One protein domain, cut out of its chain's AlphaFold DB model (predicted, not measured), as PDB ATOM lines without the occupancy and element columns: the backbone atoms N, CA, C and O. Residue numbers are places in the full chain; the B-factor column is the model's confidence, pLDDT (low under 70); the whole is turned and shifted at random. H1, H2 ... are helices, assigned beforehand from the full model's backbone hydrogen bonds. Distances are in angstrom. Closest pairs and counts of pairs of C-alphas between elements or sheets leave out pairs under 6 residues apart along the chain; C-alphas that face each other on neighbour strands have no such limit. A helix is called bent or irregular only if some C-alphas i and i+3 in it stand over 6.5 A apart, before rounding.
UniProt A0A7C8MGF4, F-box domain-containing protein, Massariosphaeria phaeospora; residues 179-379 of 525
ATOM      1  N   ASP A 179     180.115 147.423 145.084       58.53
ATOM      2  CA  ASP A 179     181.585 147.324 145.018       58.53
ATOM      3  C   ASP A 179     182.335 148.021 146.172       58.53
ATOM      4  O   ASP A 179     183.568 148.017 146.228       58.53
ATOM      5  N   PHE A 180     181.623 148.628 147.126       60.25
ATOM      6  CA  PHE A 180     182.246 149.421 148.190       60.25
ATOM      7  C   PHE A 180     182.582 148.611 149.450       60.25
ATOM      8  O   PHE A 180     181.830 147.742 149.897       60.25
ATOM      9  N   SER A 181     183.704 148.961 150.093       78.81
ATOM     10  CA  SER A 181     184.102 148.381 151.380       78.81
ATOM     11  C   SER A 181     183.061 148.662 152.478       78.81
ATOM     12  O   SER A 181     182.329 149.650 152.418       78.81
ATOM     13  N   ASP A 182     183.001 147.840 153.535       74.75
ATOM     14  CA  ASP A 182     182.063 148.030 154.667       74.75
ATOM     15  C   ASP A 182     182.122 149.439 155.279       74.75
ATOM     16  O   ASP A 182     181.112 149.994 155.718       74.75
ATOM     17  N   ARG A 183     183.312 150.046 155.273       72.12
ATOM     18  CA  ARG A 183     183.538 151.404 155.776       72.12
ATOM     19  C   ARG A 183     182.958 152.469 154.845       72.12
ATOM     20  O   ARG A 183     182.411 153.462 155.324       72.12
ATOM     21  N   ASP A 184     183.038 152.244 153.539       72.69
ATOM     22  CA  ASP A 184     182.464 153.131 152.528       72.69
ATOM     23  C   ASP A 184     180.939 153.006 152.489       72.69
ATOM     24  O   ASP A 184     180.252 154.017 152.356       72.69
ATOM     25  N   ARG A 185     180.392 151.811 152.751       68.00
ATOM     26  CA  ARG A 185     178.946 151.611 152.944       68.00
ATOM     27  C   ARG A 185     178.411 152.388 154.147       68.00
ATOM     28  O   ARG A 185     177.372 153.031 154.030       68.00
ATOM     29  N   ALA A 186     179.119 152.393 155.278       72.75
ATOM     30  CA  ALA A 186     178.718 153.169 156.457       72.75
ATOM     31  C   ALA A 186     178.791 154.691 156.219       72.75
ATOM     32  O   ALA A 186     177.866 155.421 156.576       72.75
ATOM     33  N   ASN A 187     179.857 155.174 155.571       71.62
ATOM     34  CA  ASN A 187     179.985 156.590 155.219       71.62
ATOM     35  C   ASN A 187     178.944 157.022 154.178       71.62
ATOM     36  O   ASN A 187     178.341 158.079 154.339       71.62
ATOM     37  N   LYS A 188     178.689 156.211 153.144       64.94
ATOM     38  CA  LYS A 188     177.681 156.513 152.121       64.94
ATOM     39  C   LYS A 188     176.264 156.421 152.696       64.94
ATOM     40  O   LYS A 188     175.469 157.294 152.384       64.94
ATOM     41  N   ARG A 189     175.967 155.499 153.629       63.47
ATOM     42  CA  ARG A 189     174.713 155.526 154.419       63.47
ATOM     43  C   ARG A 189     174.550 156.829 155.183       63.47
ATOM     44  O   ARG A 189     173.504 157.446 155.075       63.47
ATOM     45  N   ARG A 190     175.588 157.289 155.882       72.31
ATOM     46  CA  ARG A 190     175.546 158.575 156.590       72.31
ATOM     47  C   ARG A 190     175.321 159.754 155.633       72.31
ATOM     48  O   ARG A 190     174.573 160.666 155.962       72.31
ATOM     49  N   VAL A 191     175.948 159.743 154.454       67.88
ATOM     50  CA  VAL A 191     175.731 160.771 153.419       67.88
ATOM     51  C   VAL A 191     174.315 160.690 152.856       67.88
ATOM     52  O   VAL A 191     173.688 161.728 152.697       67.88
ATOM     53  N   ILE A 192     173.781 159.491 152.613       59.38
ATOM     54  CA  ILE A 192     172.390 159.283 152.194       59.38
ATOM     55  C   ILE A 192     171.436 159.756 153.288       59.38
ATOM     56  O   ILE A 192     170.473 160.430 152.970       59.38
ATOM     57  N   GLU A 193     171.704 159.479 154.561       60.84
ATOM     58  CA  GLU A 193     170.911 159.968 155.692       60.84
ATOM     59  C   GLU A 193     170.951 161.499 155.797       60.84
ATOM     60  O   GLU A 193     169.918 162.119 156.034       60.84
ATOM     61  N   GLU A 194     172.106 162.140 155.593       67.00
ATOM     62  CA  GLU A 194     172.190 163.605 155.560       67.00
ATOM     63  C   GLU A 194     171.543 164.204 154.308       67.00
ATOM     64  O   GLU A 194     170.829 165.200 154.411       67.00
ATOM     65  N   MET A 195     171.699 163.578 153.141       58.19
ATOM     66  CA  MET A 195     171.005 163.975 151.915       58.19
ATOM     67  C   MET A 195     169.500 163.779 152.044       58.19
ATOM     68  O   MET A 195     168.752 164.636 151.595       58.19
ATOM     69  N   MET A 196     169.053 162.694 152.673       55.84
ATOM     70  CA  MET A 196     167.656 162.444 153.005       55.84
ATOM     71  C   MET A 196     167.170 163.525 153.957       55.84
ATOM     72  O   MET A 196     166.132 164.095 153.682       55.84
ATOM     73  N   LYS A 197     167.918 163.904 155.001       62.47
ATOM     74  CA  LYS A 197     167.539 165.012 155.900       62.47
ATOM     75  C   LYS A 197     167.381 166.344 155.160       62.47
ATOM     76  O   LYS A 197     166.357 166.995 155.339       62.47
ATOM     77  N   VAL A 198     168.340 166.722 154.308       59.00
ATOM     78  CA  VAL A 198     168.289 167.969 153.514       59.00
ATOM     79  C   VAL A 198     167.181 167.925 152.458       59.00
ATOM     80  O   VAL A 198     166.442 168.892 152.290       59.00
ATOM     81  N   LYS A 199     167.014 166.789 151.770       59.00
ATOM     82  CA  LYS A 199     165.918 166.593 150.816       59.00
ATOM     83  C   LYS A 199     164.576 166.558 151.527       59.00
ATOM     84  O   LYS A 199     163.633 167.095 150.983       59.00
ATOM     85  N   THR A 200     164.473 166.005 152.733       57.09
ATOM     86  CA  THR A 200     163.210 165.914 153.481       57.09
ATOM     87  C   THR A 200     162.670 167.307 153.783       57.09
ATOM     88  O   THR A 200     161.485 167.528 153.569       57.09
ATOM     89  N   THR A 201     163.508 168.275 154.174       58.41
ATOM     90  CA  THR A 201     163.083 169.672 154.386       58.41
ATOM     91  C   THR A 201     162.658 170.384 153.095       58.41
ATOM     92  O   THR A 201     161.650 171.090 153.096       58.41
ATOM     93  N   GLU A 202     163.349 170.181 151.968       59.56
ATOM     94  CA  GLU A 202     162.890 170.707 150.664       59.56
ATOM     95  C   GLU A 202     161.634 169.990 150.147       59.56
ATOM     96  O   GLU A 202     160.752 170.588 149.522       59.56
ATOM     97  N   TRP A 203     161.542 168.690 150.397       57.31
ATOM     98  CA  TRP A 203     160.424 167.858 150.000       57.31
ATOM     99  C   TRP A 203     159.190 168.304 150.753       57.31
ATOM    100  O   TRP A 203     158.168 168.546 150.125       57.31
ATOM    101  N   THR A 204     159.240 168.433 152.075       55.25
ATOM    102  CA  THR A 204     158.045 168.664 152.894       55.25
ATOM    103  C   THR A 204     157.383 170.011 152.609       55.25
ATOM    104  O   THR A 204     156.148 170.089 152.583       55.25
ATOM    105  N   GLY A 205     158.170 171.031 152.246       55.47
ATOM    106  CA  GLY A 205     157.660 172.284 151.676       55.47
ATOM    107  C   GLY A 205     156.914 172.083 150.348       55.47
ATOM    108  O   GLY A 205     155.820 172.617 150.155       55.47
ATOM    109  N   ASN A 206     157.449 171.244 149.458       53.19
ATOM    110  CA  ASN A 206     156.827 170.886 148.181       53.19
ATOM    111  C   ASN A 206     155.602 169.958 148.342       53.19
ATOM    112  O   ASN A 206     154.618 170.091 147.617       53.19
ATOM    113  N   TRP A 207     155.584 169.054 149.320       53.34
ATOM    114  CA  TRP A 207     154.474 168.124 149.567       53.34
ATOM    115  C   TRP A 207     153.193 168.832 150.006       53.34
ATOM    116  O   TRP A 207     152.116 168.510 149.493       53.34
ATOM    117  N   LYS A 208     153.303 169.846 150.880       55.75
ATOM    118  CA  LYS A 208     152.171 170.732 151.210       55.75
ATOM    119  C   LYS A 208     151.597 171.395 149.952       55.75
ATOM    120  O   LYS A 208     150.384 171.561 149.863       55.75
ATOM    121  N   ALA A 209     152.444 171.712 148.969       50.00
ATOM    122  CA  ALA A 209     152.012 172.281 147.693       50.00
ATOM    123  C   ALA A 209     151.368 171.246 146.748       50.00
ATOM    124  O   ALA A 209     150.528 171.603 145.922       50.00
ATOM    125  N   TYR A 210     151.733 169.964 146.856       58.31
ATOM    126  CA  TYR A 210     151.313 168.932 145.902       58.31
ATOM    127  C   TYR A 210     150.170 168.024 146.363       58.31
ATOM    128  O   TYR A 210     149.582 167.364 145.498       58.31
ATOM    129  N   ASN A 211     149.841 168.048 147.658       72.19
ATOM    130  CA  ASN A 211     148.709 167.386 148.307       72.19
ATOM    131  C   ASN A 211     148.529 165.912 147.895       72.19
ATOM    132  O   ASN A 211     147.525 165.530 147.304       72.19
ATOM    133  N   ALA A 212     149.533 165.076 148.167       73.62
ATOM    134  CA  ALA A 212     149.565 163.694 147.685       73.62
ATOM    135  C   ALA A 212     148.424 162.790 148.128       73.62
ATOM    136  O   ALA A 212     148.056 161.878 147.393       73.62
ATOM    137  N   ARG A 213     147.802 163.093 149.265       74.94
ATOM    138  CA  ARG A 213     146.557 162.447 149.695       74.94
ATOM    139  C   ARG A 213     145.431 162.540 148.656       74.94
ATOM    140  O   ARG A 213     144.572 161.670 148.616       74.94
ATOM    141  N   ASP A 214     145.456 163.554 147.790       76.81
ATOM    142  CA  ASP A 214     144.420 163.759 146.778       76.81
ATOM    143  C   ASP A 214     144.610 162.874 145.538       76.81
ATOM    144  O   ASP A 214     143.696 162.791 144.714       76.81
ATOM    145  N   TRP A 215     145.796 162.292 145.336       82.06
ATOM    146  CA  TRP A 215     146.115 161.585 144.091       82.06
ATOM    147  C   TRP A 215     146.814 160.239 144.253       82.06
ATOM    148  O   TRP A 215     146.727 159.408 143.350       82.06
ATOM    149  N   LEU A 216     147.518 159.993 145.354       84.56
ATOM    150  CA  LEU A 216     148.272 158.758 145.526       84.56
ATOM    151  C   LEU A 216     147.372 157.526 145.705       84.56
ATOM    152  O   LEU A 216     147.607 156.552 144.987       84.56
ATOM    153  N   PRO A 217     146.323 157.539 146.558       86.75
ATOM    154  CA  PRO A 217     145.398 156.410 146.642       86.75
ATOM    155  C   PRO A 217     144.811 156.023 145.288       86.75
ATOM    156  O   PRO A 217     144.621 154.852 144.988       86.75
ATOM    157  N   GLN A 218     144.556 157.030 144.457       83.94
ATOM    158  CA  GLN A 218     144.009 156.894 143.120       83.94
ATOM    159  C   GLN A 218     145.007 156.216 142.189       83.94
ATOM    160  O   GLN A 218     144.653 155.246 141.527       83.94
ATOM    161  N   LEU A 219     146.264 156.673 142.173       83.75
ATOM    162  CA  LEU A 219     147.317 156.006 141.408       83.75
ATOM    163  C   LEU A 219     147.523 154.566 141.878       83.75
ATOM    164  O   LEU A 219     147.697 153.690 141.047       83.75
ATOM    165  N   ILE A 220     147.452 154.295 143.179       87.69
ATOM    166  CA  ILE A 220     147.559 152.936 143.721       87.69
ATOM    167  C   ILE A 220     146.371 152.068 143.286       87.69
ATOM    168  O   ILE A 220     146.566 150.945 142.842       87.69
ATOM    169  N   ALA A 221     145.147 152.585 143.376       85.44
ATOM    170  CA  ALA A 221     143.932 151.853 143.026       85.44
ATOM    171  C   ALA A 221     143.787 151.610 141.517       85.44
ATOM    172  O   ALA A 221     143.268 150.577 141.105       85.44
ATOM    173  N   LEU A 222     144.255 152.551 140.693       79.94
ATOM    174  CA  LEU A 222     144.442 152.351 139.252       79.94
ATOM    175  C   LEU A 222     145.608 151.408 138.962       79.94
ATOM    176  O   LEU A 222     145.735 150.898 137.852       79.94
ATOM    177  N   GLY A 223     146.462 151.221 139.961       78.56
ATOM    178  CA  GLY A 223     147.729 150.564 139.847       78.56
ATOM    179  C   GLY A 223     148.587 151.215 138.758       78.56
ATOM    180  O   GLY A 223     148.806 150.740 137.653       78.56
ATOM    181  N   HIS A 224     149.039 152.412 139.049       80.81
ATOM    182  CA  HIS A 224     149.899 153.127 138.142       80.81
ATOM    183  C   HIS A 224     151.356 152.711 138.398       80.81
ATOM    184  O   HIS A 224     151.787 152.766 139.550       80.81
ATOM    185  N   PRO A 225     152.165 152.387 137.374       75.12
ATOM    186  CA  PRO A 225     153.558 151.974 137.562       75.12
ATOM    187  C   PRO A 225     154.430 152.931 138.392       75.12
ATOM    188  O   PRO A 225     155.367 152.523 139.065       75.12
ATOM    189  N   SER A 226     154.077 154.216 138.447       76.31
ATOM    190  CA  SER A 226     154.778 155.197 139.288       76.31
ATOM    191  C   SER A 226     154.712 154.887 140.785       76.31
ATOM    192  O   SER A 226     155.473 155.476 141.548       76.31
ATOM    193  N   VAL A 227     153.784 154.030 141.229       81.88
ATOM    194  CA  VAL A 227     153.666 153.638 142.640       81.88
ATOM    195  C   VAL A 227     154.578 152.465 143.010       81.88
ATOM    196  O   VAL A 227     154.892 152.315 144.182       81.88
ATOM    197  N   ILE A 228     155.064 151.686 142.031       77.81
ATOM    198  CA  ILE A 228     155.925 150.495 142.220       77.81
ATOM    199  C   ILE A 228     157.148 150.812 143.073       77.81
ATOM    200  O   ILE A 228     157.509 150.071 143.983       77.81
ATOM    201  N   HIS A 229     157.775 151.947 142.788       73.94
ATOM    202  CA  HIS A 229     159.051 152.313 143.387       73.94
ATOM    203  C   HIS A 229     158.880 153.121 144.677       73.94
ATOM    204  O   HIS A 229     159.864 153.449 145.342       73.94
ATOM    205  N   MET A 230     157.640 153.440 145.061       80.31
ATOM    206  CA  MET A 230     157.385 154.156 146.302       80.31
ATOM    207  C   MET A 230     157.592 153.230 147.497       80.31
ATOM    208  O   MET A 230     157.005 152.153 147.591       80.31
ATOM    209  N   GLN A 231     158.419 153.688 148.432       79.94
ATOM    210  CA  GLN A 231     158.637 153.021 149.708       79.94
ATOM    211  C   GLN A 231     157.568 153.489 150.720       79.94
ATOM    212  O   GLN A 231     157.351 154.705 150.834       79.94
ATOM    213  N   PRO A 232     156.881 152.577 151.439       79.62
ATOM    214  CA  PRO A 232     155.872 152.926 152.448       79.62
ATOM    215  C   PRO A 232     156.364 153.930 153.503       79.62
ATOM    216  O   PRO A 232     155.609 154.794 153.948       79.62
ATOM    217  N   GLU A 233     157.641 153.851 153.871       72.69
ATOM    218  CA  GLU A 233     158.318 154.682 154.870       72.69
ATOM    219  C   GLU A 233     158.280 156.165 154.498       72.69
ATOM    220  O   GLU A 233     158.130 157.034 155.361       72.69
ATOM    221  N   HIS A 234     158.353 156.480 153.201       74.44
ATOM    222  CA  HIS A 234     158.274 157.867 152.768       74.44
ATOM    223  C   HIS A 234     156.891 158.477 153.035       74.44
ATOM    224  O   HIS A 234     156.797 159.693 153.173       74.44
ATOM    225  N   LEU A 235     155.831 157.664 153.133       74.56
ATOM    226  CA  LEU A 235     154.485 158.137 153.468       74.56
ATOM    227  C   LEU A 235     154.296 158.369 154.965       74.56
ATOM    228  O   LEU A 235     153.551 159.271 155.343       74.56
ATOM    229  N   GLN A 236     154.994 157.609 155.814       69.88
ATOM    230  CA  GLN A 236     155.000 157.834 157.261       69.88
ATOM    231  C   GLN A 236     155.528 159.239 157.570       69.88
ATOM    232  O   GLN A 236     154.892 160.010 158.287       69.88
ATOM    233  N   LEU A 237     156.628 159.633 156.924       66.81
ATOM    234  CA  LEU A 237     157.149 160.995 157.045       66.81
ATOM    235  C   LEU A 237     156.100 162.059 156.675       66.81
ATOM    236  O   LEU A 237     156.125 163.141 157.244       66.81
ATOM    237  N   LEU A 238     155.132 161.775 155.798       64.38
ATOM    238  CA  LEU A 238     154.108 162.753 155.406       64.38
ATOM    239  C   LEU A 238     153.066 163.031 156.488       64.38
ATOM    240  O   LEU A 238     152.613 164.170 156.597       64.38
ATOM    241  N   LEU A 239     152.657 162.015 157.252       63.28
ATOM    242  CA  LEU A 239     151.666 162.196 158.318       63.28
ATOM    243  C   LEU A 239     152.246 162.931 159.520       63.28
ATOM    244  O   LEU A 239     151.532 163.691 160.170       63.28
ATOM    245  N   TRP A 240     153.528 162.701 159.801       62.38
ATOM    246  CA  TRP A 240     154.140 163.081 161.071       62.38
ATOM    247  C   TRP A 240     155.313 164.046 160.938       62.38
ATOM    248  O   TRP A 240     156.013 164.280 161.919       62.38
ATOM    249  N   HIS A 241     155.547 164.639 159.761       61.50
ATOM    250  CA  HIS A 241     156.522 165.721 159.684       61.50
ATOM    251  C   HIS A 241     155.992 166.944 160.431       61.50
ATOM    252  O   HIS A 241     155.182 167.725 159.921       61.50
ATOM    253  N   THR A 242     156.474 167.102 161.658       52.84
ATOM    254  CA  THR A 242     156.369 168.336 162.416       52.84
ATOM    255  C   THR A 242     157.163 169.394 161.657       52.84
ATOM    256  O   THR A 242     158.360 169.253 161.402       52.84
ATOM    257  N   ASN A 243     156.478 170.444 161.205       56.69
ATOM    258  CA  ASN A 243     157.172 171.628 160.716       56.69
ATOM    259  C   ASN A 243     157.965 172.144 161.920       56.69
ATOM    260  O   ASN A 243     157.350 172.591 162.880       56.69
ATOM    261  N   GLN A 244     159.298 172.067 161.898       56.28
ATOM    262  CA  GLN A 244     160.121 172.507 163.035       56.28
ATOM    263  C   GLN A 244     159.860 173.973 163.427       56.28
ATOM    264  O   GLN A 244     160.096 174.343 164.571       56.28
ATOM    265  N   ASP A 245     159.329 174.774 162.497       60.00
ATOM    266  CA  ASP A 245     158.987 176.182 162.709       60.00
ATOM    267  C   ASP A 245     157.521 176.428 163.125       60.00
ATOM    268  O   ASP A 245     157.197 177.526 163.572       60.00
ATOM    269  N   ASP A 246     156.634 175.431 163.012       56.16
ATOM    270  CA  ASP A 246     155.254 175.515 163.502       56.16
ATOM    271  C   ASP A 246     155.105 174.549 164.686       56.16
ATOM    272  O   ASP A 246     154.769 173.382 164.500       56.16
ATOM    273  N   GLU A 247     155.284 175.045 165.915       53.03
ATOM    274  CA  GLU A 247     155.025 174.311 167.178       53.03
ATOM    275  C   GLU A 247     153.584 173.764 167.308       53.03
ATOM    276  O   GLU A 247     153.225 173.145 168.309       53.03
ATOM    277  N   ILE A 248     152.723 173.984 166.314       54.62
ATOM    278  CA  ILE A 248     151.410 173.359 166.252       54.62
ATOM    279  C   ILE A 248     151.604 171.953 165.690       54.62
ATOM    280  O   ILE A 248     151.636 171.759 164.471       54.62
ATOM    281  N   GLU A 249     151.692 170.974 166.594       56.34
ATOM    282  CA  GLU A 249     151.464 169.561 166.296       56.34
ATOM    283  C   GLU A 249     150.224 169.449 165.409       56.34
ATOM    284  O   GLU A 249     149.080 169.671 165.825       56.34
ATOM    285  N   ARG A 250     150.451 169.175 164.127       59.88
ATOM    286  CA  ARG A 250     149.358 168.989 163.192       59.88
ATOM    287  C   ARG A 250     148.781 167.612 163.478       59.88
ATOM    288  O   ARG A 250     149.262 166.633 162.927       59.88
ATOM    289  N   ASN A 251     147.751 167.549 164.319       65.69
ATOM    290  CA  ASN A 251     146.936 166.346 164.451       65.69
ATOM    291  C   ASN A 251     146.389 165.998 163.057       65.69
ATOM    292  O   ASN A 251     145.622 166.803 162.505       65.69
ATOM    293  N   PRO A 252     146.806 164.873 162.443       70.69
ATOM    294  CA  PRO A 252     146.329 164.519 161.116       70.69
ATOM    295  C   PRO A 252     144.813 164.348 161.173       70.69
ATOM    296  O   PRO A 252     144.262 163.869 162.167       70.69
ATOM    297  N   SER A 253     144.111 164.766 160.122       78.38
ATOM    298  CA  SER A 253     142.674 164.505 160.069       78.38
ATOM    299  C   SER A 253     142.427 163.001 159.936       78.38
ATOM    300  O   SER A 253     143.261 162.273 159.399       78.38
ATOM    301  N   LEU A 254     141.253 162.528 160.362       75.38
ATOM    302  CA  LEU A 254     140.832 161.134 160.169       75.38
ATOM    303  C   LEU A 254     140.997 160.671 158.709       75.38
ATOM    304  O   LEU A 254     141.427 159.552 158.431       75.38
ATOM    305  N   PHE A 255     140.711 161.569 157.766       79.25
ATOM    306  CA  PHE A 255     140.915 161.326 156.346       79.25
ATOM    307  C   PHE A 255     142.390 161.103 155.978       79.25
ATOM    308  O   PHE A 255     142.691 160.213 155.179       79.25
ATOM    309  N   ASP A 256     143.306 161.886 156.558       77.00
ATOM    310  CA  ASP A 256     144.742 161.742 156.310       77.00
ATOM    311  C   ASP A 256     145.226 160.367 156.793       77.00
ATOM    312  O   ASP A 256     145.895 159.660 156.038       77.00
ATOM    313  N   TYR A 257     144.801 159.944 157.989       77.44
ATOM    314  CA  TYR A 257     145.090 158.608 158.521       77.44
ATOM    315  C   TYR A 257     144.593 157.497 157.595       77.44
ATOM    316  O   TYR A 257     145.355 156.589 157.264       77.44
ATOM    317  N   CYS A 258     143.341 157.579 157.135       80.62
ATOM    318  CA  CYS A 258     142.768 156.556 156.259       80.62
ATOM    319  C   CYS A 258     143.489 156.477 154.912       80.62
ATOM    320  O   CYS A 258     143.805 155.394 154.422       80.62
ATOM    321  N   THR A 259     143.774 157.637 154.323       82.50
ATOM    322  CA  THR A 259     144.480 157.752 153.045       82.50
ATOM    323  C   THR A 259     145.869 157.149 153.130       82.50
ATOM    324  O   THR A 259     146.261 156.353 152.277       82.50
ATOM    325  N   VAL A 260     146.627 157.520 154.154       81.62
ATOM    326  CA  VAL A 260     147.999 157.050 154.283       81.62
ATOM    327  C   VAL A 260     148.037 155.586 154.692       81.62
ATOM    328  O   VAL A 260     148.820 154.846 154.113       81.62
ATOM    329  N   GLY A 261     147.139 155.135 155.567       82.94
ATOM    330  CA  GLY A 261     146.992 153.718 155.882       82.94
ATOM    331  C   GLY A 261     146.701 152.864 154.646       82.94
ATOM    332  O   GLY A 261     147.406 151.885 154.408       82.94
ATOM    333  N   PHE A 262     145.756 153.286 153.796       88.38
ATOM    334  CA  PHE A 262     145.493 152.644 152.502       88.38
ATOM    335  C   PHE A 262     146.757 152.570 151.640       88.38
ATOM    336  O   PHE A 262     147.128 151.494 151.164       88.38
ATOM    337  N   CYS A 263     147.432 153.706 151.449       88.00
ATOM    338  CA  CYS A 263     148.615 153.775 150.600       88.00
ATOM    339  C   CYS A 263     149.754 152.910 151.144       88.00
ATOM    340  O   CYS A 263     150.392 152.191 150.385       88.00
ATOM    341  N   MET A 264     149.997 152.949 152.451       85.94
ATOM    342  CA  MET A 264     151.056 152.179 153.094       85.94
ATOM    343  C   MET A 264     150.797 150.682 153.004       85.94
ATOM    344  O   MET A 264     151.708 149.953 152.630       85.94
ATOM    345  N   THR A 265     149.572 150.217 153.272       88.94
ATOM    346  CA  THR A 265     149.229 148.801 153.095       88.94
ATOM    347  C   THR A 265     149.433 148.363 151.647       88.94
ATOM    348  O   THR A 265     150.049 147.327 151.403       88.94
ATOM    349  N   ALA A 266     148.962 149.151 150.678       91.56
ATOM    350  CA  ALA A 266     149.106 148.809 149.270       91.56
ATOM    351  C   ALA A 266     150.569 148.766 148.818       91.56
ATOM    352  O   ALA A 266     150.985 147.795 148.190       91.56
ATOM    353  N   LEU A 267     151.353 149.792 149.158       88.19
ATOM    354  CA  LEU A 267     152.779 149.838 148.842       88.19
ATOM    355  C   LEU A 267     153.535 148.716 149.550       88.19
ATOM    356  O   LEU A 267     154.436 148.130 148.962       88.19
ATOM    357  N   GLN A 268     153.152 148.368 150.779       86.12
ATOM    358  CA  GLN A 268     153.746 147.248 151.495       86.12
ATOM    359  C   GLN A 268     153.486 145.933 150.756       86.12
ATOM    360  O   GLN A 268     154.427 145.188 150.511       86.12
ATOM    361  N   LEU A 269     152.242 145.663 150.361       89.19
ATOM    362  CA  LEU A 269     151.888 144.482 149.566       89.19
ATOM    363  C   LEU A 269     152.611 144.452 148.217       89.19
ATOM    364  O   LEU A 269     153.065 143.394 147.790       89.19
ATOM    365  N   LEU A 270     152.789 145.613 147.596       87.88
ATOM    366  CA  LEU A 270     153.537 145.753 146.356       87.88
ATOM    367  C   LEU A 270     155.032 145.453 146.543       87.88
ATOM    368  O   LEU A 270     155.607 144.697 145.770       87.88
ATOM    369  N   GLN A 271     155.667 145.962 147.603       83.81
ATOM    370  CA  GLN A 271     157.060 145.620 147.925       83.81
ATOM    371  C   GLN A 271     157.218 144.127 148.246       83.81
ATOM    372  O   GLN A 271     158.214 143.519 147.861       83.81
ATOM    373  N   ILE A 272     156.235 143.537 148.932       81.81
ATOM    374  CA  ILE A 272     156.191 142.100 149.229       81.81
ATOM    375  C   ILE A 272     156.167 141.280 147.938       81.81
ATOM    376  O   ILE A 272     156.861 140.272 147.826       81.81
ATOM    377  N   GLU A 273     155.362 141.720 146.980       85.31
ATOM    378  CA  GLU A 273     155.188 141.094 145.678       85.31
ATOM    379  C   GLU A 273     156.444 141.201 144.801       85.31
ATOM    380  O   GLU A 273     156.853 140.213 144.196       85.31
ATOM    381  N   LEU A 274     157.089 142.371 144.783       81.69
ATOM    382  CA  LEU A 274     158.281 142.643 143.971       81.69
ATOM    383  C   LEU A 274     159.566 142.010 144.520       81.69
ATOM    384  O   LEU A 274     160.540 141.881 143.782       81.69
ATOM    385  N   ARG A 275     159.600 141.633 145.803       76.56
ATOM    386  CA  ARG A 275     160.775 141.030 146.456       76.56
ATOM    387  C   ARG A 275     160.519 139.557 146.780       76.56
ATOM    388  O   ARG A 275     160.291 139.219 147.948       76.56
ATOM    389  N   PRO A 276     160.555 138.649 145.788       61.94
ATOM    390  CA  PRO A 276     160.362 137.231 146.043       61.94
ATOM    391  C   PRO A 276     161.475 136.703 146.957       61.94
ATOM    392  O   PRO A 276     162.638 136.675 146.578       61.94
ATOM    393  N   ALA A 277     161.088 136.308 148.175       59.81
ATOM    394  CA  ALA A 277     161.820 135.496 149.152       59.81
ATOM    395  C   ALA A 277     163.360 135.466 149.014       59.81
ATOM    396  O   ALA A 277     163.954 134.398 148.851       59.81
ATOM    397  N   GLU A 278     164.033 136.613 149.128       61.28
ATOM    398  CA  GLU A 278     165.488 136.605 149.279       61.28
ATOM    399  C   GLU A 278     165.867 135.865 150.573       61.28
ATOM    400  O   GLU A 278     165.295 136.139 151.618       61.28
ATOM    401  N   PRO A 279     166.856 134.963 150.597       59.44
ATOM    402  CA  PRO A 279     167.167 134.151 151.782       59.44
ATOM    403  C   PRO A 279     167.580 134.952 153.039       59.44
ATOM    404  O   PRO A 279     167.494 134.426 154.147       59.44
ATOM    405  N   ASN A 280     167.958 136.231 152.900       58.56
ATOM    406  CA  ASN A 280     168.275 137.147 154.011       58.56
ATOM    407  C   ASN A 280     167.078 138.016 154.463       58.56
ATOM    408  O   ASN A 280     167.242 138.986 155.213       58.56
ATOM    409  N   PHE A 281     165.870 137.629 154.041       56.44
ATOM    410  CA  PHE A 281     164.608 138.345 154.214       56.44
ATOM    411  C   PHE A 281     164.236 138.826 155.622       56.44
ATOM    412  O   PHE A 281     163.653 139.908 155.729       56.44
ATOM    413  N   PRO A 282     164.517 138.081 156.715       59.72
ATOM    414  CA  PRO A 282     164.107 138.501 158.054       59.72
ATOM    415  C   PRO A 282     164.553 139.932 158.362       59.72
ATOM    416  O   PRO A 282     163.802 140.696 158.957       59.72
ATOM    417  N   THR A 283     165.727 140.329 157.866       60.97
ATOM    418  CA  THR A 283     166.287 141.675 158.017       60.97
ATOM    419  C   THR A 283     165.391 142.766 157.427       60.97
ATOM    420  O   THR A 283     165.274 143.826 158.026       60.97
ATOM    421  N   ALA A 284     164.717 142.523 156.298       60.22
ATOM    422  CA  ALA A 284     163.823 143.499 155.670       60.22
ATOM    423  C   ALA A 284     162.531 143.699 156.478       60.22
ATOM    424  O   ALA A 284     162.114 144.832 156.699       60.22
ATOM    425  N   ALA A 285     161.940 142.615 156.990       62.25
ATOM    426  CA  ALA A 285     160.788 142.701 157.889       62.25
ATOM    427  C   ALA A 285     161.155 143.374 159.224       62.25
ATOM    428  O   ALA A 285     160.390 144.186 159.737       62.25
ATOM    429  N   TRP A 286     162.350 143.095 159.758       67.00
ATOM    430  CA  TRP A 286     162.890 143.793 160.928       67.00
ATOM    431  C   TRP A 286     163.204 145.261 160.649       67.00
ATOM    432  O   TRP A 286     163.018 146.080 161.540       67.00
ATOM    433  N   HIS A 287     163.647 145.613 159.441       66.69
ATOM    434  CA  HIS A 287     163.821 147.004 159.039       66.69
ATOM    435  C   HIS A 287     162.481 147.722 158.950       66.69
ATOM    436  O   HIS A 287     162.361 148.785 159.537       66.69
ATOM    437  N   LEU A 288     161.470 147.121 158.321       63.88
ATOM    438  CA  LEU A 288     160.116 147.674 158.269       63.88
ATOM    439  C   LEU A 288     159.543 147.867 159.672       63.88
ATOM    440  O   LEU A 288     159.160 148.978 160.030       63.88
ATOM    441  N   ARG A 289     159.571 146.818 160.507       67.06
ATOM    442  CA  ARG A 289     159.168 146.928 161.913       67.06
ATOM    443  C   ARG A 289     160.000 147.983 162.631       67.06
ATOM    444  O   ARG A 289     159.445 148.790 163.345       67.06
ATOM    445  N   GLY A 290     161.307 148.035 162.403       65.75
ATOM    446  CA  GLY A 290     162.189 149.043 162.975       65.75
ATOM    447  C   GLY A 290     161.841 150.466 162.539       65.75
ATOM    448  O   GLY A 290     161.933 151.367 163.360       65.75
ATOM    449  N   THR A 291     161.406 150.689 161.302       64.19
ATOM    450  CA  THR A 291     160.972 152.011 160.831       64.19
ATOM    451  C   THR A 291     159.649 152.427 161.478       64.19
ATOM    452  O   THR A 291     159.475 153.593 161.826       64.19
ATOM    453  N   PHE A 292     158.749 151.470 161.716       63.16
ATOM    454  CA  PHE A 292     157.466 151.729 162.373       63.16
ATOM    455  C   PHE A 292     157.555 151.807 163.905       63.16
ATOM    456  O   PHE A 292     156.870 152.632 164.500       63.16
ATOM    457  N   SER A 293     158.415 151.003 164.533       59.44
ATOM    458  CA  SER A 293     158.569 150.889 165.990       59.44
ATOM    459  C   SER A 293     159.658 151.810 166.560       59.44
ATOM    460  O   SER A 293     159.536 152.244 167.698       59.44
ATOM    461  N   ASN A 294     160.723 152.142 165.811       53.53
ATOM    462  CA  ASN A 294     161.769 153.085 166.267       53.53
ATOM    463  C   ASN A 294     161.486 154.533 165.842       53.53
ATOM    464  O   ASN A 294     162.394 155.371 165.821       53.53
ATOM    465  N   ALA A 295     160.247 154.823 165.462       49.44
ATOM    466  CA  ALA A 295     159.823 156.166 165.138       49.44
ATOM    467  C   ALA A 295     160.034 157.093 166.352       49.44
ATOM    468  O   ALA A 295     159.780 156.723 167.493       49.44
ATOM    469  N   HIS A 296     160.592 158.273 166.075       50.50
ATOM    470  CA  HIS A 296     161.139 159.255 167.016       50.50
ATOM    471  C   HIS A 296     160.334 159.467 168.323       50.50
ATOM    472  O   HIS A 296     159.108 159.437 168.288       50.50
ATOM    473  N   PRO A 297     160.998 159.827 169.447       48.31
ATOM    474  CA  PRO A 297     160.368 160.066 170.758       48.31
ATOM    475  C   PRO A 297     159.322 161.200 170.817       48.31
ATOM    476  O   PRO A 297     158.786 161.467 171.887       48.31
ATOM    477  N   GLU A 298     159.015 161.869 169.704       49.09
ATOM    478  CA  GLU A 298     158.114 163.020 169.646       49.09
ATOM    479  C   GLU A 298     157.228 162.927 168.385       49.09
ATOM    480  O   GLU A 298     157.598 163.391 167.309       49.09
ATOM    481  N   GLY A 299     156.056 162.288 168.503       51.16
ATOM    482  CA  GLY A 299     154.911 162.581 167.628       51.16
ATOM    483  C   GLY A 299     154.597 161.653 166.443       51.16
ATOM    484  O   GLY A 299     153.711 162.001 165.667       51.16
ATOM    485  N   MET A 300     155.238 160.491 166.271       54.41
ATOM    486  CA  MET A 300     154.802 159.509 165.256       54.41
ATOM    487  C   MET A 300     153.736 158.546 165.800       54.41
ATOM    488  O   MET A 300     153.726 158.240 166.989       54.41
ATOM    489  N   CYS A 301     152.838 158.047 164.938       55.31
ATOM    490  CA  CYS A 301     151.914 156.974 165.319       55.31
ATOM    491  C   CYS A 301     152.715 155.703 165.561       55.31
ATOM    492  O   CYS A 301     153.126 155.012 164.629       55.31
ATOM    493  N   ASP A 302     152.933 155.424 166.836       66.94
ATOM    494  CA  ASP A 302     153.398 154.134 167.286       66.94
ATOM    495  C   ASP A 302     152.254 153.137 167.049       66.94
ATOM    496  O   ASP A 302     151.287 153.058 167.806       66.94
ATOM    497  N   ILE A 303     152.334 152.428 165.922       65.88
ATOM    498  CA  ILE A 303     151.378 151.382 165.541       65.88
ATOM    499  C   ILE A 303     151.317 150.312 166.639       65.88
ATOM    500  O   ILE A 303     150.261 149.723 166.865       65.88
ATOM    501  N   GLU A 304     152.425 150.084 167.348       68.06
ATOM    502  CA  GLU A 304     152.502 149.151 168.465       68.06
ATOM    503  C   GLU A 304     151.781 149.711 169.699       68.06
ATOM    504  O   GLU A 304     151.038 148.973 170.345       68.06
ATOM    505  N   MET A 305     151.889 151.016 169.970       71.69
ATOM    506  CA  MET A 305     151.073 151.703 170.980       71.69
ATOM    507  C   MET A 305     149.589 151.677 170.613       71.69
ATOM    508  O   MET A 305     148.779 151.363 171.474       71.69
ATOM    509  N   LEU A 306     149.202 151.957 169.363       68.00
ATOM    510  CA  LEU A 306     147.792 151.882 168.964       68.00
ATOM    511  C   LEU A 306     147.268 150.448 169.082       68.00
ATOM    512  O   LEU A 306     146.168 150.237 169.579       68.00
ATOM    513  N   HIS A 307     148.070 149.455 168.698       72.88
ATOM    514  CA  HIS A 307     147.773 148.054 168.967       72.88
ATOM    515  C   HIS A 307     147.578 147.808 170.472       72.88
ATOM    516  O   HIS A 307     146.575 147.216 170.858       72.88
ATOM    517  N   GLN A 308     148.475 148.301 171.332       75.31
ATOM    518  CA  GLN A 308     148.344 148.196 172.790       75.31
ATOM    519  C   GLN A 308     147.110 148.933 173.331       75.31
ATOM    520  O   GLN A 308     146.499 148.454 174.280       75.31
ATOM    521  N   GLU A 309     146.721 150.069 172.756       76.00
ATOM    522  CA  GLU A 309     145.494 150.788 173.111       76.00
ATOM    523  C   GLU A 309     144.253 150.000 172.678       76.00
ATOM    524  O   GLU A 309     143.371 149.771 173.498       76.00
ATOM    525  N   LEU A 310     144.216 149.466 171.454       72.62
ATOM    526  CA  LEU A 310     143.145 148.575 170.989       72.62
ATOM    527  C   LEU A 310     143.019 147.325 171.868       72.62
ATOM    528  O   LEU A 310     141.914 146.873 172.149       72.62
ATOM    529  N   CYS A 311     144.143 146.818 172.376       72.94
ATOM    530  CA  CYS A 311     144.190 145.737 173.357       72.94
ATOM    531  C   CYS A 311     143.600 146.126 174.733       72.94
ATOM    532  O   CYS A 311     143.254 145.243 175.525       72.94
ATOM    533  N   LYS A 312     143.515 147.425 175.065       76.19
ATOM    534  CA  LYS A 312     142.987 147.930 176.347       76.19
ATOM    535  C   LYS A 312     141.470 148.082 176.353       76.19
ATOM    536  O   LYS A 312     140.896 148.001 177.443       76.19
ATOM    537  N   PHE A 313     140.820 148.232 175.209       75.06
ATOM    538  CA  PHE A 313     139.366 148.371 175.138       75.06
ATOM    539  C   PHE A 313     138.645 147.022 175.222       75.06
ATOM    540  O   PHE A 313     139.172 145.988 174.814       75.06
ATOM    541  N   GLU A 314     137.436 147.026 175.784       75.31
ATOM    542  CA  GLU A 314     136.549 145.867 175.697       75.31
ATOM    543  C   GLU A 314     135.988 145.754 174.279       75.31
ATOM    544  O   GLU A 314     135.748 146.754 173.607       75.31
ATOM    545  N   TRP A 315     135.714 144.532 173.830       76.31
ATOM    546  CA  TRP A 315     135.166 144.246 172.502       76.31
ATOM    547  C   TRP A 315     133.962 145.106 172.090       76.31
ATOM    548  O   TRP A 315     133.844 145.523 170.934       76.31
ATOM    549  N   ASN A 316     133.053 145.342 173.039       78.56
ATOM    550  CA  ASN A 316     131.841 146.129 172.818       78.56
ATOM    551  C   ASN A 316     132.108 147.640 172.848       78.56
ATOM    552  O   ASN A 316     131.318 148.395 172.289       78.56
ATOM    553  N   ASP A 317     133.204 148.058 173.482       78.56
ATOM    554  CA  ASP A 317     133.574 149.461 173.666       78.56
ATOM    555  C   ASP A 317     134.476 149.978 172.544       78.56
ATOM    556  O   ASP A 317     134.575 151.190 172.352       78.56
ATOM    557  N   VAL A 318     135.123 149.080 171.789       72.88
ATOM    558  CA  VAL A 318     135.826 149.460 170.562       72.88
ATOM    559  C   VAL A 318     134.775 149.900 169.549       72.88
ATOM    560  O   VAL A 318     134.134 149.081 168.882       72.88
ATOM    561  N   ASP A 319     134.581 151.209 169.440       68.44
ATOM    562  CA  ASP A 319     133.918 151.813 168.295       68.44
ATOM    563  C   ASP A 319     134.899 151.632 167.137       68.44
ATOM    564  O   ASP A 319     135.794 152.448 166.969       68.44
ATOM    565  N   PHE A 320     134.843 150.466 166.474       68.62
ATOM    566  CA  PHE A 320     135.819 150.004 165.480       68.62
ATOM    567  C   PHE A 320     135.754 150.911 164.243       68.62
ATOM    568  O   PHE A 320     135.138 150.612 163.206       68.62
ATOM    569  N   ASP A 321     136.323 152.096 164.415       71.12
ATOM    570  CA  ASP A 321     136.151 153.246 163.560       71.12
ATOM    571  C   ASP A 321     137.061 153.123 162.339       71.12
ATOM    572  O   ASP A 321     137.660 152.080 162.066       71.12
ATOM    573  N   PHE A 322     137.109 154.165 161.516       66.12
ATOM    574  CA  PHE A 322     137.918 154.124 160.305       66.12
ATOM    575  C   PHE A 322     139.424 154.176 160.562       66.12
ATOM    576  O   PHE A 322     140.180 153.601 159.779       66.12
ATOM    577  N   THR A 323     139.855 154.816 161.646       66.94
ATOM    578  CA  THR A 323     141.263 154.922 162.045       66.94
ATOM    579  C   THR A 323     141.808 153.552 162.419       66.94
ATOM    580  O   THR A 323     142.855 153.134 161.914       66.94
ATOM    581  N   ASP A 324     141.044 152.819 163.230       73.56
ATOM    582  CA  ASP A 324     141.446 151.528 163.781       73.56
ATOM    583  C   ASP A 324     141.658 150.483 162.682       73.56
ATOM    584  O   ASP A 324     142.611 149.706 162.726       73.56
ATOM    585  N   ARG A 325     140.826 150.511 161.632       79.69
ATOM    586  CA  ARG A 325     140.889 149.575 160.490       79.69
ATOM    587  C   ARG A 325     142.238 149.605 159.791       79.69
ATOM    588  O   ARG A 325     142.804 148.556 159.490       79.69
ATOM    589  N   TRP A 326     142.718 150.805 159.481       80.75
ATOM    590  CA  TRP A 326     143.905 150.991 158.655       80.75
ATOM    591  C   TRP A 326     145.180 150.742 159.430       80.75
ATOM    592  O   TRP A 326     146.092 150.089 158.926       80.75
ATOM    593  N   ALA A 327     145.225 151.217 160.669       76.06
ATOM    594  CA  ALA A 327     146.361 150.955 161.524       76.06
ATOM    595  C   ALA A 327     146.445 149.470 161.896       76.06
ATOM    596  O   ALA A 327     147.536 148.901 161.875       76.06
ATOM    597  N   LEU A 328     145.302 148.807 162.110       80.56
ATOM    598  CA  LEU A 328     145.276 147.366 162.303       80.56
ATOM    599  C   LEU A 328     145.718 146.608 161.053       80.56
ATOM    600  O   LEU A 328     146.504 145.670 161.143       80.56
ATOM    601  N   LEU A 329     145.227 146.990 159.876       84.81
ATOM    602  CA  LEU A 329     145.621 146.347 158.628       84.81
ATOM    603  C   LEU A 329     147.117 146.513 158.360       84.81
ATOM    604  O   LEU A 329     147.778 145.555 157.957       84.81
ATOM    605  N   LEU A 330     147.663 147.699 158.619       80.06
ATOM    606  CA  LEU A 330     149.090 147.966 158.518       80.06
ATOM    607  C   LEU A 330     149.881 147.115 159.522       80.06
ATOM    608  O   LEU A 330     150.807 146.413 159.115       80.06
ATOM    609  N   TYR A 331     149.460 147.086 160.791       81.62
ATOM    610  CA  TYR A 331     150.039 146.224 161.827       81.62
ATOM    611  C   TYR A 331     150.032 144.749 161.411       81.62
ATOM    612  O   TYR A 331     151.059 144.070 161.470       81.62
ATOM    613  N   MET A 332     148.887 144.256 160.936       82.81
ATOM    614  CA  MET A 332     148.719 142.879 160.485       82.81
ATOM    615  C   MET A 332     149.578 142.590 159.260       82.81
ATOM    616  O   MET A 332     150.193 141.534 159.206       82.81
ATOM    617  N   THR A 333     149.697 143.520 158.313       82.12
ATOM    618  CA  THR A 333     150.566 143.341 157.142       82.12
ATOM    619  C   THR A 333     152.028 143.210 157.571       82.12
ATOM    620  O   THR A 333     152.702 142.267 157.159       82.12
ATOM    621  N   ILE A 334     152.500 144.087 158.464       76.69
ATOM    622  CA  ILE A 334     153.873 144.061 158.997       76.69
ATOM    623  C   ILE A 334     154.129 142.780 159.800       76.69
ATOM    624  O   ILE A 334     155.196 142.181 159.685       76.69
ATOM    625  N   THR A 335     153.154 142.339 160.594       76.62
ATOM    626  CA  THR A 335     153.313 141.197 161.504       76.62
ATOM    627  C   THR A 335     153.184 139.857 160.783       76.62
ATOM    628  O   THR A 335     153.967 138.932 161.015       76.62
ATOM    629  N   VAL A 336     152.218 139.739 159.873       78.88
ATOM    630  CA  VAL A 336     151.964 138.516 159.105       78.88
ATOM    631  C   VAL A 336     153.064 138.282 158.076       78.88
ATOM    632  O   VAL A 336     153.410 137.129 157.827       78.88
ATOM    633  N   TYR A 337     153.650 139.332 157.501       79.19
ATOM    634  CA  TYR A 337     154.617 139.180 156.418       79.19
ATOM    635  C   TYR A 337     155.843 138.300 156.741       79.19
ATOM    636  O   TYR A 337     156.084 137.334 156.017       79.19
ATOM    637  N   PRO A 338     156.601 138.510 157.834       74.75
ATOM    638  CA  PRO A 338     157.701 137.605 158.174       74.75
ATOM    639  C   PRO A 338     157.230 136.160 158.413       74.75
ATOM    640  O   PRO A 338     157.975 135.209 158.168       74.75
ATOM    641  N   HIS A 339     155.976 135.975 158.836       73.06
ATOM    642  CA  HIS A 339     155.389 134.658 159.051       73.06
ATOM    643  C   HIS A 339     154.886 134.006 157.763       73.06
ATOM    644  O   HIS A 339     154.882 132.777 157.694       73.06
ATOM    645  N   SER A 340     154.477 134.759 156.737       71.81
ATOM    646  CA  SER A 340     153.952 134.197 155.484       71.81
ATOM    647  C   SER A 340     154.994 133.325 154.784       71.81
ATOM    648  O   SER A 340     154.674 132.220 154.339       71.81
ATOM    649  N   SER A 341     156.259 133.760 154.803       69.94
ATOM    650  CA  SER A 341     157.400 133.007 154.270       69.94
ATOM    651  C   SER A 341     157.613 131.676 154.999       69.94
ATOM    652  O   SER A 341     157.853 130.652 154.365       69.94
ATOM    653  N   ALA A 342     157.465 131.655 156.328       70.38
ATOM    654  CA  ALA A 342     157.624 130.439 157.130       70.38
ATOM    655  C   ALA A 342     156.405 129.498 157.047       70.38
ATOM    656  O   ALA A 342     156.543 128.275 157.043       70.38
ATOM    657  N   SER A 343     155.202 130.065 156.970       67.06
ATOM    658  CA  SER A 343     153.924 129.343 157.061       67.06
ATOM    659  C   SER A 343     153.358 128.886 155.710       67.06
ATOM    660  O   SER A 343     152.300 128.248 155.673       67.06
ATOM    661  N   LYS A 344     154.067 129.158 154.601       79.50
ATOM    662  CA  LYS A 344     153.640 128.864 153.217       79.50
ATOM    663  C   LYS A 344     152.270 129.457 152.882       79.50
ATOM    664  O   LYS A 344     151.475 128.844 152.161       79.50
ATOM    665  N   ILE A 345     151.951 130.607 153.460       75.88
ATOM    666  CA  ILE A 345     150.687 131.280 153.185       75.88
ATOM    667  C   ILE A 345     150.943 132.375 152.183       75.88
ATOM    668  O   ILE A 345     151.886 133.152 152.289       75.88
ATOM    669  N   ARG A 346     150.078 132.385 151.181       88.44
ATOM    670  CA  ARG A 346     150.149 133.312 150.074       88.44
ATOM    671  C   ARG A 346     149.487 134.604 150.507       88.44
ATOM    672  O   ARG A 346     148.325 134.585 150.912       88.44
ATOM    673  N   LEU A 347     150.239 135.690 150.446       90.69
ATOM    674  CA  LEU A 347     149.696 137.025 150.637       90.69
ATOM    675  C   LEU A 347     148.939 137.460 149.377       90.69
ATOM    676  O   LEU A 347     149.188 136.917 148.293       90.69
ATOM    677  N   PRO A 348     147.961 138.363 149.514       93.94
ATOM    678  CA  PRO A 348     147.250 138.882 148.361       93.94
ATOM    679  C   PRO A 348     148.184 139.816 147.573       93.94
ATOM    680  O   PRO A 348     148.939 140.583 148.164       93.94
ATOM    681  N   VAL A 349     148.140 139.740 146.245       91.69
ATOM    682  CA  VAL A 349     148.898 140.611 145.340       91.69
ATOM    683  C   VAL A 349     148.031 141.763 144.864       91.69
ATOM    684  O   VAL A 349     146.848 141.579 144.563       91.69
ATOM    685  N   LEU A 350     148.612 142.960 144.813       90.62
ATOM    686  CA  LEU A 350     147.849 144.199 144.666       90.62
ATOM    687  C   LEU A 350     147.077 144.239 143.338       90.62
ATOM    688  O   LEU A 350     145.908 144.612 143.315       90.62
ATOM    689  N   HIS A 351     147.699 143.780 142.250       87.06
ATOM    690  CA  HIS A 351     147.112 143.808 140.904       87.06
ATOM    691  C   HIS A 351     145.916 142.855 140.719       87.06
ATOM    692  O   HIS A 351     145.117 143.062 139.807       87.06
ATOM    693  N   ARG A 352     145.757 141.829 141.572       91.06
ATOM    694  CA  ARG A 352     144.592 140.919 141.539       91.06
ATOM    695  C   ARG A 352     143.427 141.402 142.402       91.06
ATOM    696  O   ARG A 352     142.354 140.801 142.362       91.06
ATOM    697  N   MET A 353     143.622 142.449 143.204       91.88
ATOM    698  CA  MET A 353     142.574 142.959 144.080       91.88
ATOM    699  C   MET A 353     141.610 143.859 143.306       91.88
ATOM    700  O   MET A 353     142.040 144.767 142.593       91.88
ATOM    701  N   PRO A 354     140.292 143.699 143.493       90.19
ATOM    702  CA  PRO A 354     139.298 144.530 142.832       90.19
ATOM    703  C   PRO A 354     139.112 145.865 143.580       90.19
ATOM    704  O   PRO A 354     137.999 146.218 143.963       90.19
ATOM    705  N   ILE A 355     140.196 146.619 143.813       88.62
ATOM    706  CA  ILE A 355     140.191 147.835 144.653       88.62
ATOM    707  C   ILE A 355     139.131 148.831 144.175       88.62
ATOM    708  O   ILE A 355     138.328 149.316 144.969       88.62
ATOM    709  N   THR A 356     139.086 149.102 142.871       83.62
ATOM    710  CA  THR A 356     138.118 150.033 142.268       83.62
ATOM    711  C   THR A 356     136.671 149.567 142.426       83.62
ATOM    712  O   THR A 356     135.784 150.396 142.608       83.62
ATOM    713  N   GLN A 357     136.426 148.253 142.419       84.25
ATOM    714  CA  GLN A 357     135.100 147.693 142.674       84.25
ATOM    715  C   GLN A 357     134.686 147.917 144.131       84.25
ATOM    716  O   GLN A 357     133.577 148.373 144.380       84.25
ATOM    717  N   VAL A 358     135.579 147.648 145.092       83.31
ATOM    718  CA  VAL A 358     135.287 147.807 146.531       83.31
ATOM    719  C   VAL A 358     135.051 149.270 146.908       83.31
ATOM    720  O   VAL A 358     134.185 149.570 147.730       83.31
ATOM    721  N   LEU A 359     135.791 150.184 146.279       80.50
ATOM    722  CA  LEU A 359     135.603 151.624 146.450       80.50
ATOM    723  C   LEU A 359     134.345 152.160 145.748       80.50
ATOM    724  O   LEU A 359     134.023 153.332 145.924       80.50
ATOM    725  N   GLY A 360     133.646 151.347 144.945       75.12
ATOM    726  CA  GLY A 360     132.411 151.712 144.233       75.12
ATOM    727  C   GLY A 360     132.559 152.844 143.210       75.12
ATOM    728  O   GLY A 360     131.582 153.269 142.597       75.12
ATOM    729  N   CYS A 361     133.773 153.344 142.998       75.06
ATOM    730  CA  CYS A 361     134.081 154.367 142.016       75.06
ATOM    731  C   CYS A 361     135.507 154.190 141.492       75.06
ATOM    732  O   CYS A 361     136.368 153.615 142.157       75.06
ATOM    733  N   TYR A 362     135.763 154.716 140.292       72.81
ATOM    734  CA  TYR A 362     137.128 154.931 139.830       72.81
ATOM    735  C   TYR A 362     137.681 156.119 140.610       72.81
ATOM    736  O   TYR A 362     137.200 157.241 140.410       72.81
ATOM    737  N   PRO A 363     138.639 155.903 141.522       69.94
ATOM    738  CA  PRO A 363     139.124 156.982 142.350       69.94
ATOM    739  C   PRO A 363     139.982 157.860 141.426       69.94
ATOM    740  O   PRO A 363     141.079 157.495 141.013       69.94
ATOM    741  N   MET A 364     139.427 158.997 141.010       71.62
ATOM    742  CA  MET A 364     140.071 159.959 140.120       71.62
ATOM    743  C   MET A 364     140.934 160.938 140.920       71.62
ATOM    744  O   MET A 364     140.417 161.536 141.881       71.62
ATOM    745  N   PRO A 365     142.225 161.135 140.561       72.38
ATOM    746  CA  PRO A 365     143.092 162.071 141.272       72.38
ATOM    747  C   PRO A 365     142.455 163.459 141.376       72.38
ATOM    748  O   PRO A 365     141.853 163.941 140.417       72.38
ATOM    749  N   PHE A 366     142.579 164.111 142.531       74.25
ATOM    750  CA  PHE A 366     142.072 165.464 142.807       74.25
ATOM    751  C   PHE A 366     140.546 165.633 142.736       74.25
ATOM    752  O   PHE A 366     140.052 166.758 142.719       74.25
ATOM    753  N   SER A 367     139.773 164.554 142.605       66.31
ATOM    754  CA  SER A 367     138.309 164.633 142.433       66.31
ATOM    755  C   SER A 367     137.532 163.640 143.283       66.31
ATOM    756  O   SER A 367     136.326 163.792 143.441       66.31
ATOM    757  N   THR A 368     138.216 162.640 143.832       66.75
ATOM    758  CA  THR A 368     137.599 161.643 144.704       66.75
ATOM    759  C   THR A 368     137.264 162.282 146.054       66.75
ATOM    760  O   THR A 368     138.162 162.863 146.670       66.75
ATOM    761  N   PRO A 369     136.009 162.195 146.529       73.50
ATOM    762  CA  PRO A 369     135.637 162.643 147.864       73.50
ATOM    763  C   PRO A 369     136.512 162.004 148.942       73.50
ATOM    764  O   PRO A 369     136.867 160.826 148.847       73.50
ATOM    765  N   ALA A 370     136.844 162.775 149.975       67.00
ATOM    766  CA  ALA A 370     137.741 162.330 151.037       67.00
ATOM    767  C   ALA A 370     137.206 161.067 151.756       67.00
ATOM    768  O   ALA A 370     137.933 160.144 152.109       67.00
ATOM    769  N   ASP A 371     135.894 160.957 151.898       72.56
ATOM    770  CA  ASP A 371     135.229 159.825 152.539       72.56
ATOM    771  C   ASP A 371     135.212 158.535 151.700       72.56
ATOM    772  O   ASP A 371     134.777 157.496 152.195       72.56
ATOM    773  N   THR A 372     135.730 158.546 150.467       77.00
ATOM    774  CA  THR A 372     135.705 157.365 149.587       77.00
ATOM    775  C   THR A 372     136.460 156.180 150.188       77.00
ATOM    776  O   THR A 372     135.978 155.055 150.137       77.00
ATOM    777  N   LEU A 373     137.613 156.421 150.822       74.88
ATOM    778  CA  LEU A 373     138.386 155.380 151.519       74.88
ATOM    779  C   LEU A 373     137.826 155.050 152.909       74.88
ATOM    780  O   LEU A 373     138.268 154.102 153.558       74.88
ATOM    781  N   MET A 374     136.870 155.853 153.377       72.62
ATOM    782  CA  MET A 374     136.253 155.751 154.689       72.62
ATOM    783  C   MET A 374     134.870 155.105 154.635       72.62
ATOM    784  O   MET A 374     134.051 155.405 155.489       72.62
ATOM    785  N   ARG A 375     134.537 154.286 153.640       73.00
ATOM    786  CA  ARG A 375     133.310 153.471 153.617       73.00
ATOM    787  C   ARG A 375     133.459 152.389 152.559       73.00
ATOM    788  O   ARG A 375     134.151 152.586 151.565       73.00
ATOM    789  N   SER A 376     132.791 151.258 152.768       71.62
ATOM    790  CA  SER A 376     132.471 150.387 151.642       71.62
ATOM    791  C   SER A 376     131.360 151.055 150.836       71.62
ATOM    792  O   SER A 376     130.381 151.526 151.412       71.62
ATOM    793  N   HIS A 377     131.523 151.107 149.517       80.44
ATOM    794  CA  HIS A 377     130.507 151.628 148.595       80.44
ATOM    795  C   HIS A 377     129.835 150.501 147.806       80.44
ATOM    796  O   HIS A 377     129.177 150.754 146.800       80.44
ATOM    797  N   LEU A 378     130.027 149.256 148.246       86.75
ATOM    798  CA  LEU A 378     129.377 148.096 147.659       86.75
ATOM    799  C   LEU A 378     127.891 148.121 148.020       86.75
ATOM    800  O   LEU A 378     127.531 148.251 149.191       86.75
ATOM    801  N   ASP A 379     127.030 147.962 147.018       90.44
ATOM    802  CA  ASP A 379     125.623 147.681 147.277       90.44
ATOM    803  C   ASP A 379     125.443 146.264 147.859       90.44
ATOM    804  O   ASP A 379     126.392 145.483 147.966       90.44
TER     805      ASP A 379
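This is residues 179 to 379 of the 525 residues of the protein "F-box domain-containing protein" of Massariosphaeria phaeospora (UniProt A0A7C8MGF4). The long helix H1 sticks out as an arm, with residues 182 to 187 and 189 to 199 free, from a body in which H3, H4, H7 and H5 form a small four-helix bundle. Short H2 and H9 pack on H4, and H6 crosses H7. The printed part has 201 residues with nine named helices, H1 to H9 in order, and no named strand: all helix. It is compact, with a radius of gyration of the C-alphas of 18.0 A, and spans 59 by 48 by 39 A.

Find C-alpha 182 at (182.063, 148.030, 154.667); from there H1, residues 182 to 210, runs 38.2 A, with a kink of 39 degrees near residue 202. H4, residues 254 to 274, is 30.1 A long; H7, residues 322 to 343, is 29.7 A, with a kink of 42 degrees near residue 337. H2 is residues 216 to 221, H3 232 to 240, H5 282 to 293, H6 303 to 310 and H8 355 to 358. H9, residues 370 to 374, ends at (136.253, 155.751, 154.689). H7 and H9 are only just irregular: C-alphas 335 and 338 are 6.6 A apart, 370 and 373 7.0 A.

Look from H1 to H3: close but not clearly touching, closest C-alphas Thr 204 and Leu 238, 7.5 A. H3 and H4 form a helical hairpin, at 14 degrees, closest C-alphas Pro 232 and Met 264, 4.9 A. The hub H4 touches H7, the same way at a shallow tilt of 16 degrees, with C-alphas Gly 261 and Trp 326 closest, 5.0 A. O i to N i+4 pairs are all within hydrogen-bond range in H2, H4, H5 and H6, but 23 of 25 in H1, 4 of 5 in H3, 13 of 18 in H7 and 0 of 1 in H9, where 1 of 2 O i to N i+3 pairs is; H8 is too short for an i+4 pair.

C-alphas 183 and 379, the two farthest apart, are 58.7 A apart. The printed part has no cut; the links H3 to H4, H6 to H7, H7 to H8 and H8 to H9 are long. Mean pLDDT of the printed part is 71.9, with 81 residues under 70, among them 191 to 210 and 276 to 304.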